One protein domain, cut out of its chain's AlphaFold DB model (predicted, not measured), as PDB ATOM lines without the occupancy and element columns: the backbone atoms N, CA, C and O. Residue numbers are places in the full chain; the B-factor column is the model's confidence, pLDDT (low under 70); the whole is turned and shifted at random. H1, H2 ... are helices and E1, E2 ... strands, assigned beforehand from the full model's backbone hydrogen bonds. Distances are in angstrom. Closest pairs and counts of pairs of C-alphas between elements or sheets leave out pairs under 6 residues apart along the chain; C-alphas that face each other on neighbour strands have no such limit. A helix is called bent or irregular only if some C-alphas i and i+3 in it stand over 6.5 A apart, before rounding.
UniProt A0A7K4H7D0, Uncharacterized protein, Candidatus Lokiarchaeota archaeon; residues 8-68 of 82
ATOM      1  N   ASP A   8     116.014  93.732  63.189       89.56
ATOM      2  CA  ASP A   8     114.780  92.949  63.081       89.56
ATOM      3  C   ASP A   8     114.665  92.235  61.733       89.56
ATOM      4  O   ASP A   8     114.230  91.095  61.676       89.56
ATOM      5  N   ALA A   9     115.112  92.857  60.636       90.25
ATOM      6  CA  ALA A   9     115.088  92.233  59.316       90.25
ATOM      7  C   ALA A   9     115.955  90.966  59.249       90.25
ATOM      8  O   ALA A   9     115.600  90.017  58.549       90.25
ATOM      9  N   ILE A  10     117.086  90.949  59.963       89.69
ATOM     10  CA  ILE A  10     117.960  89.774  60.049       89.69
ATOM     11  C   ILE A  10     117.298  88.699  60.916       89.69
ATOM     12  O   ILE A  10     117.227  87.548  60.491       89.69
ATOM     13  N   LEU A  11     116.763  89.076  62.081       89.62
ATOM     14  CA  LEU A  11     116.030  88.169  62.975       89.62
ATOM     15  C   LEU A  11     114.830  87.524  62.266       89.62
ATOM     16  O   LEU A  11     114.728  86.302  62.235       89.62
ATOM     17  N   SER A  12     113.992  88.311  61.590       91.06
ATOM     18  CA  SER A  12     112.856  87.796  60.819       91.06
ATOM     19  C   SER A  12     113.289  86.869  59.685       91.06
ATOM     20  O   SER A  12     112.584  85.911  59.377       91.06
ATOM     21  N   ALA A  13     114.436  87.121  59.046       91.44
ATOM     22  CA  ALA A  13     114.968  86.212  58.034       91.44
ATOM     23  C   ALA A  13     115.399  84.872  58.652       91.44
ATOM     24  O   ALA A  13     115.065  83.827  58.101       91.44
ATOM     25  N   ILE A  14     116.079  84.897  59.800       92.69
ATOM     26  CA  ILE A  14     116.472  83.701  60.565       92.69
ATOM     27  C   ILE A  14     115.232  82.893  60.975       92.69
ATOM     28  O   ILE A  14     115.179  81.689  60.724       92.69
ATOM     29  N   GLU A  15     114.209  83.556  61.519       92.12
ATOM     30  CA  GLU A  15     112.928  82.939  61.890       92.12
ATOM     31  C   GLU A  15     112.217  82.327  60.677       92.12
ATOM     32  O   GLU A  15     111.782  81.178  60.721       92.12
ATOM     33  N   THR A  16     112.150  83.060  59.560       93.12
ATOM     34  CA  THR A  16     111.524  82.589  58.310       93.12
ATOM     35  C   THR A  16     112.230  81.352  57.753       93.12
ATOM     36  O   THR A  16     111.590  80.477  57.176       93.12
ATOM     37  N   LEU A  17     113.553  81.271  57.917       92.75
ATOM     38  CA  LEU A  17     114.357  80.120  57.505       92.75
ATOM     39  C   LEU A  17     114.310  78.960  58.514       92.75
ATOM     40  O   LEU A  17     114.848  77.889  58.222       92.75
ATOM     41  N   GLY A  18     113.680  79.150  59.680       94.56
ATOM     42  CA  GLY A  18     113.581  78.143  60.735       94.56
ATOM     43  C   GLY A  18     114.941  77.748  61.308       94.56
ATOM     44  O   GLY A  18     115.187  76.565  61.553       94.56
ATOM     45  N   TRP A  19     115.857  78.710  61.424       95.25
ATOM     46  CA  TRP A  19     117.176  78.486  62.012       95.25
ATOM     47  C   TRP A  19     117.107  78.635  63.528       95.25
ATOM     48  O   TRP A  19     116.526  79.595  64.034       95.25
ATOM     49  N   ASP A  20     117.738  77.712  64.246       94.44
ATOM     50  CA  ASP A  20     117.900  77.802  65.695       94.44
ATOM     51  C   ASP A  20     119.321  78.268  66.010       94.44
ATOM     52  O   ASP A  20     120.266  77.487  66.054       94.44
ATOM     53  N   VAL A  21     119.468  79.570  66.245       91.12
ATOM     54  CA  VAL A  21     120.771  80.200  66.505       91.12
ATOM     55  C   VAL A  21     121.418  79.777  67.831       91.12
ATOM     56  O   VAL A  21     122.565  80.143  68.073       91.12
ATOM     57  N   ILE A  22     120.700  79.059  68.706       91.12
ATOM     58  CA  ILE A  22     121.229  78.570  69.989       91.12
ATOM     59  C   ILE A  22     121.864  77.190  69.812       91.12
ATOM     60  O   ILE A  22     122.886  76.903  70.437       91.12
ATOM     61  N   THR A  23     121.253  76.327  68.998       94.69
ATOM     62  CA  THR A  23     121.679  74.926  68.847       94.69
ATOM     63  C   THR A  23     122.429  74.644  67.548       94.69
ATOM     64  O   THR A  23     123.158  73.654  67.474       94.69
ATOM     65  N   GLU A  24     122.283  75.496  66.534       93.69
ATOM     66  CA  GLU A  24     122.926  75.341  65.230       93.69
ATOM     67  C   GLU A  24     124.214  76.174  65.116       93.69
ATOM     68  O   GLU A  24     124.392  77.199  65.771       93.69
ATOM     69  N   ASP A  25     125.121  75.726  64.248       93.81
ATOM     70  CA  ASP A  25     126.379  76.406  63.941       93.81
ATOM     71  C   ASP A  25     126.139  77.487  62.878       93.81
ATOM     72  O   ASP A  25     125.930  77.194  61.692       93.81
ATOM     73  N   ILE A  26     126.119  78.743  63.329       93.44
ATOM     74  CA  ILE A  26     125.882  79.923  62.497       93.44
ATOM     75  C   ILE A  26     127.188  80.697  62.316       93.44
ATOM     76  O   ILE A  26     127.756  81.238  63.265       93.44
ATOM     77  N   GLU A  27     127.629  80.808  61.068       94.19
ATOM     78  CA  GLU A  27     128.870  81.472  60.681       94.19
ATOM     79  C   GLU A  27     128.568  82.818  60.008       94.19
ATOM     80  O   GLU A  27     127.728  82.905  59.106       94.19
ATOM     81  N   VAL A  28     129.267  83.877  60.429       93.69
ATOM     82  CA  VAL A  28     129.214  85.200  59.789       93.69
ATOM     83  C   VAL A  28     130.547  85.473  59.107       93.69
ATOM     84  O   VAL A  28     131.574  85.636  59.761       93.69
ATOM     85  N   GLU A  29     130.519  85.568  57.784       93.69
ATOM     86  CA  GLU A  29     131.682  85.904  56.967       93.69
ATOM     87  C   GLU A  29     131.581  87.336  56.442       93.69
ATOM     88  O   GLU A  29     130.501  87.803  56.075       93.69
ATOM     89  N   ILE A  30     132.725  88.020  56.350       94.12
ATOM     90  CA  ILE A  30     132.827  89.346  55.734       94.12
ATOM     91  C   ILE A  30     133.556  89.205  54.396       94.12
ATOM     92  O   ILE A  30     134.748  88.904  54.344       94.12
ATOM     93  N   GLY A  31     132.821  89.422  53.310       92.75
ATOM     94  CA  GLY A  31     133.328  89.449  51.944       92.75
ATOM     95  C   GLY A  31     133.714  90.858  51.492       92.75
ATOM     96  O   GLY A  31     133.340  91.859  52.100       92.75
ATOM     97  N   GLY A  32     134.475  90.942  50.399       91.06
ATOM     98  CA  GLY A  32     134.973  92.224  49.879       91.06
ATOM     99  C   GLY A  32     136.144  92.803  50.683       91.06
ATOM    100  O   GLY A  32     136.394  94.004  50.638       91.06
ATOM    101  N   VAL A  33     136.862  91.960  51.428       91.19
ATOM    102  CA  VAL A  33     138.071  92.340  52.168       91.19
ATOM    103  C   VAL A  33     139.327  92.068  51.342       91.19
ATOM    104  O   VAL A  33     139.361  91.152  50.523       91.19
ATOM    105  N   ALA A  34     140.380  92.847  51.577       88.12
ATOM    106  CA  ALA A  34     141.697  92.603  50.994       88.12
ATOM    107  C   ALA A  34     142.666  92.133  52.080       88.12
ATOM    108  O   ALA A  34     142.862  92.831  53.078       88.12
ATOM    109  N   VAL A  35     143.280  90.968  51.871       87.38
ATOM    110  CA  VAL A  35     144.301  90.410  52.764       87.38
ATOM    111  C   VAL A  35     145.676  90.607  52.141       87.38
ATOM    112  O   VAL A  35     145.913  90.206  51.002       87.38
ATOM    113  N   THR A  36     146.603  91.188  52.897       87.00
ATOM    114  CA  THR A  36     148.012  91.293  52.494       87.00
ATOM    115  C   THR A  36     148.721  89.968  52.788       87.00
ATOM    116  O   THR A  36     149.408  89.827  53.798       87.00
ATOM    117  N   GLY A  37     148.486  88.968  51.935       81.38
ATOM    118  CA  GLY A  37     148.935  87.581  52.130       81.38
ATOM    119  C   GLY A  37     150.391  87.288  51.748       81.38
ATOM    120  O   GLY A  37     150.841  86.161  51.918       81.38
ATOM    121  N   THR A  38     151.136  88.271  51.244       82.00
ATOM    122  CA  THR A  38     152.564  88.152  50.908       82.00
ATOM    123  C   THR A  38     153.341  89.324  51.489       82.00
ATOM    124  O   THR A  38     152.798  90.417  51.658       82.00
ATOM    125  N   ALA A  39     154.604  89.086  51.855       80.75
ATOM    126  CA  ALA A  39     155.453  90.138  52.395       80.75
ATOM    127  C   ALA A  39     155.611  91.252  51.354       80.75
ATOM    128  O   ALA A  39     155.987  91.001  50.208       80.75
ATOM    129  N   THR A  40     155.299  92.481  51.758       80.19
ATOM    130  CA  THR A  40     155.464  93.648  50.898       80.19
ATOM    131  C   THR A  40     156.947  93.840  50.574       80.19
ATOM    132  O   THR A  40     157.799  93.641  51.439       80.19
ATOM    133  N   HIS A  41     157.258  94.200  49.325       82.25
ATOM    134  CA  HIS A  41     158.639  94.377  48.870       82.25
ATOM    135  C   HIS A  41     159.395  95.382  49.770       82.25
ATOM    136  O   HIS A  41     158.795  96.398  50.133       82.25
ATOM    137  N   PRO A  42     160.683  95.155  50.098       82.88
ATOM    138  CA  PRO A  42     161.448  96.031  50.994       82.88
ATOM    139  C   PRO A  42     161.467  97.506  50.570       82.88
ATOM    140  O   PRO A  42     161.374  98.393  51.411       82.88
ATOM    141  N   ASP A  43     161.516  97.757  49.260       88.31
ATOM    142  CA  ASP A  43     161.547  99.110  48.682       88.31
ATOM    143  C   ASP A  43     160.157  99.732  48.451       88.31
ATOM    144  O   ASP A  43     160.029 100.789  47.827       88.31
ATOM    145  N   ALA A  44     159.079  99.078  48.892       84.94
ATOM    146  CA  ALA A  44     157.741  99.627  48.732       84.94
ATOM    147  C   ALA A  44     157.564 100.890  49.584       84.94
ATOM    148  O   ALA A  44     158.012 100.969  50.725       84.94
ATOM    149  N   ASN A  45     156.842 101.875  49.048       84.56
ATOM    150  CA  ASN A  45     156.583 103.116  49.769       84.56
ATOM    151  C   ASN A  45     155.790 102.839  51.069       84.56
ATOM    152  O   ASN A  45     154.629 102.429  50.968       84.56
ATOM    153  N   PRO A  46     156.334 103.150  52.264       83.25
ATOM    154  CA  PRO A  46     155.679 102.867  53.546       83.25
ATOM    155  C   PRO A  46     154.306 103.529  53.716       83.25
ATOM    156  O   PRO A  46     153.479 103.045  54.480       83.25
ATOM    157  N   LYS A  47     154.037 104.628  52.998       82.50
ATOM    158  CA  LYS A  47     152.743 105.329  53.029       82.50
ATOM    159  C   LYS A  47     151.612 104.520  52.381       82.50
ATOM    160  O   LYS A  47     150.455 104.693  52.754       82.50
ATOM    161  N   TRP A  48     151.935 103.689  51.391       81.00
ATOM    162  CA  TRP A  48     150.959 102.944  50.581       81.00
ATOM    163  C   TRP A  48     151.069 101.427  50.769       81.00
ATOM    164  O   TRP A  48     150.122 100.697  50.479       81.00
ATOM    165  N   ALA A  49     152.215 100.960  51.262       85.00
ATOM    166  CA  ALA A  49     152.465  99.580  51.625       85.00
ATOM    167  C   ALA A  49     151.627  99.186  52.841       85.00
ATOM    168  O   ALA A  49     151.682  99.825  53.893       85.00
ATOM    169  N   LYS A  50     150.878  98.093  52.712       84.44
ATOM    170  CA  LYS A  50     150.206  97.490  53.859       84.44
ATOM    171  C   LYS A  50     151.161  96.525  54.563       84.44
ATOM    172  O   LYS A  50     151.907  95.818  53.880       84.44
ATOM    173  N   PRO A  51     151.163  96.481  55.906       84.88
ATOM    174  CA  PRO A  51     151.908  95.463  56.630       84.88
ATOM    175  C   PRO A  51     151.426  94.059  56.250       84.88
ATOM    176  O   PRO A  51     150.237  93.842  55.998       84.88
ATOM    177  N   TYR A  52     152.347  93.101  56.227       87.38
ATOM    178  CA  TYR A  52     152.021  91.695  55.996       87.38
ATOM    179  C   TYR A  52     150.977  91.193  57.004       87.38
ATOM    180  O   TYR A  52     151.011  91.561  58.178       87.38
ATOM    181  N   GLY A  53     150.040  90.369  56.539       86.44
ATOM    182  CA  GLY A  53     148.982  89.794  57.370       86.44
ATOM    183  C   GLY A  53     147.853  90.763  57.729       86.44
ATOM    184  O   GLY A  53     146.941  90.388  58.460       86.44
ATOM    185  N   THR A  54     147.866  92.001  57.224       89.75
ATOM    186  CA  THR A  54     146.760  92.935  57.470       89.75
ATOM    187  C   THR A  54     145.529  92.600  56.636       89.75
ATOM    188  O   THR A  54     145.623  92.324  55.437       89.75
ATOM    189  N   VAL A  55     144.360  92.690  57.274       90.88
ATOM    190  CA  VAL A  55     143.047  92.605  56.626       90.88
ATOM    191  C   VAL A  55     142.481  94.011  56.503       90.88
ATOM    192  O   VAL A  55     142.411  94.761  57.473       90.88
ATOM    193  N   SER A  56     142.095  94.385  55.291       90.06
ATOM    194  CA  SER A  56     141.482  95.676  54.998       90.06
ATOM    195  C   SER A  56     140.025  95.499  54.624       90.06
ATOM    196  O   SER A  56     139.714  94.878  53.609       90.06
ATOM    197  N   TYR A  57     139.156  96.086  55.438       91.25
ATOM    198  CA  TYR A  57     137.717  96.108  55.224       91.25
ATOM    199  C   TYR A  57     137.342  97.302  54.351       91.25
ATOM    200  O   TYR A  57     137.629  98.449  54.699       91.25
ATOM    201  N   GLN A  58     136.728  97.028  53.205       90.25
ATOM    202  CA  GLN A  58     136.297  98.068  52.278       90.25
ATOM    203  C   GLN A  58     134.940  98.641  52.697       90.25
ATOM    204  O   GLN A  58     134.163  97.994  53.398       90.25
ATOM    205  N   LYS A  59     134.640  99.871  52.267       92.44
ATOM    206  CA  LYS A  59     133.372 100.547  52.605       92.44
ATOM    207  C   LYS A  59     132.148  99.877  51.973       92.44
ATOM    208  O   LYS A  59     131.040 100.053  52.462       92.44
ATOM    209  N   ASP A  60     132.364  99.146  50.890       92.75
ATOM    210  CA  ASP A  60     131.391  98.363  50.131       92.75
ATOM    211  C   ASP A  60     131.506  96.852  50.405       92.75
ATOM    212  O   ASP A  60     130.955  96.041  49.659       92.75
ATOM    213  N   ALA A  61     132.199  96.464  51.482       94.44
ATOM    214  CA  ALA A  61     132.208  95.089  51.965       94.44
ATOM    215  C   ALA A  61     130.784  94.601  52.285       94.44
ATOM    216  O   ALA A  61     129.875  95.382  52.581       94.44
ATOM    217  N   PHE A  62     130.596  93.287  52.254       93.38
ATOM    218  CA  PHE A  62     129.307  92.652  52.509       93.38
ATOM    219  C   PHE A  62     129.451  91.523  53.521       93.38
ATOM    220  O   PHE A  62     130.531  90.964  53.697       93.38
ATOM    221  N   ILE A  63     128.345  91.176  54.172       92.81
ATOM    222  CA  ILE A  63     128.284  90.048  55.098       92.81
ATOM    223  C   ILE A  63     127.531  88.882  54.467       92.81
ATOM    224  O   ILE A  63     126.554  89.078  53.743       92.81
ATOM    225  N   VAL A  64     127.975  87.668  54.769       93.00
ATOM    226  CA  VAL A  64     127.278  86.425  54.444       93.00
ATOM    227  C   VAL A  64     127.024  85.693  55.754       93.00
ATOM    228  O   VAL A  64     127.963  85.409  56.489       93.00
ATOM    229  N   ILE A  65     125.759  85.401  56.046       92.69
ATOM    230  CA  ILE A  65     125.362  84.620  57.222       92.69
ATOM    231  C   ILE A  65     125.008  83.218  56.729       92.69
ATOM    232  O   ILE A  65     124.139  83.071  55.865       92.69
ATOM    233  N   LYS A  66     125.699  82.196  57.234       93.00
ATOM    234  CA  LYS A  66     125.553  80.797  56.812       93.00
ATOM    235  C   LYS A  66     125.143  79.927  57.991       93.00
ATOM    236  O   LYS A  66     125.668  80.083  59.084       93.00
ATOM    237  N   ASN A  67     124.265  78.963  57.735       94.44
ATOM    238  CA  ASN A  67     123.971  77.879  58.666       94.44
ATOM    239  C   ASN A  67     124.756  76.635  58.238       94.44
ATOM    240  O   ASN A  67     124.461  76.028  57.203       94.44
ATOM    241  N   LYS A  68     125.790  76.288  59.004       92.44
ATOM    242  CA  LYS A  68     126.715  75.189  58.697       92.44
ATOM    243  C   LYS A  68     126.112  73.837  59.044       92.44
ATOM    244  O   LYS A  68     126.319  72.881  58.297       92.44
TER     245      LYS A  68
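This is residues 8 to 68 of the 82 residues of an uncharacterized protein of Candidatus Lokiarchaeota archaeon (UniProt A0A7K4H7D0). A short helix, H1, is followed by a long thin hairpin of two strands, E1 and E2, sharply bent partway along its length. H1 lies toward the end where E1 begins and E2 ends; beyond the other end the long loop of residues 36 to 54 extends the hairpin, and residues 42 to 48 of it stick out. The printed part has 61 residues, with one named helix and two named strands in the order H1, E1, E2, the strands forming one antiparallel sheet of order E1 - E2. The class is mixed, helices and strands, and the whole is extended, with a radius of gyration of the C-alphas of 17.8 A and spans of 54 by 21 by 12 A.

H1 is residues 8 to 16, 11.9 A from first to last C-alpha, beginning at C-alpha 8 at (114.780, 92.949, 63.081). E1 is residues 26 to 35, 23.3 A long, from C-alpha 26 at (125.882, 79.923, 62.497). E2 is residues 55 to 67, 24.2 A long, ending at C-alpha 67 at (123.971, 77.879, 58.666).

H1 and E2 are apart. In H1 every O i to N i+4 pair is within hydrogen-bond range. E1 and E2 form a hairpin, antiparallel at 156 degrees between their directions. N 29 and O 64, 2.9 A apart, and N 56 and O 34, 2.8 A apart, are within hydrogen-bond range. E1 bends by 80 degrees at residue 32 and E2 by 109 degrees at residue 59. C-alphas 32 and 61 face each other at 4.5 A, and C-alphas 33 and 57 at 4.9 A.

The outline is only just a rod, and the two C-alphas farthest apart, those of Gly 18 and Asp 43, are 53.7 A apart. The link from H1 to E1 is short, with 9 residues, and that from E1 to E2 is long, with 19. Residues 42 to 48 stand free. The printed part has no cut; its mean pLDDT is 89.7, and no printed residue is under 70.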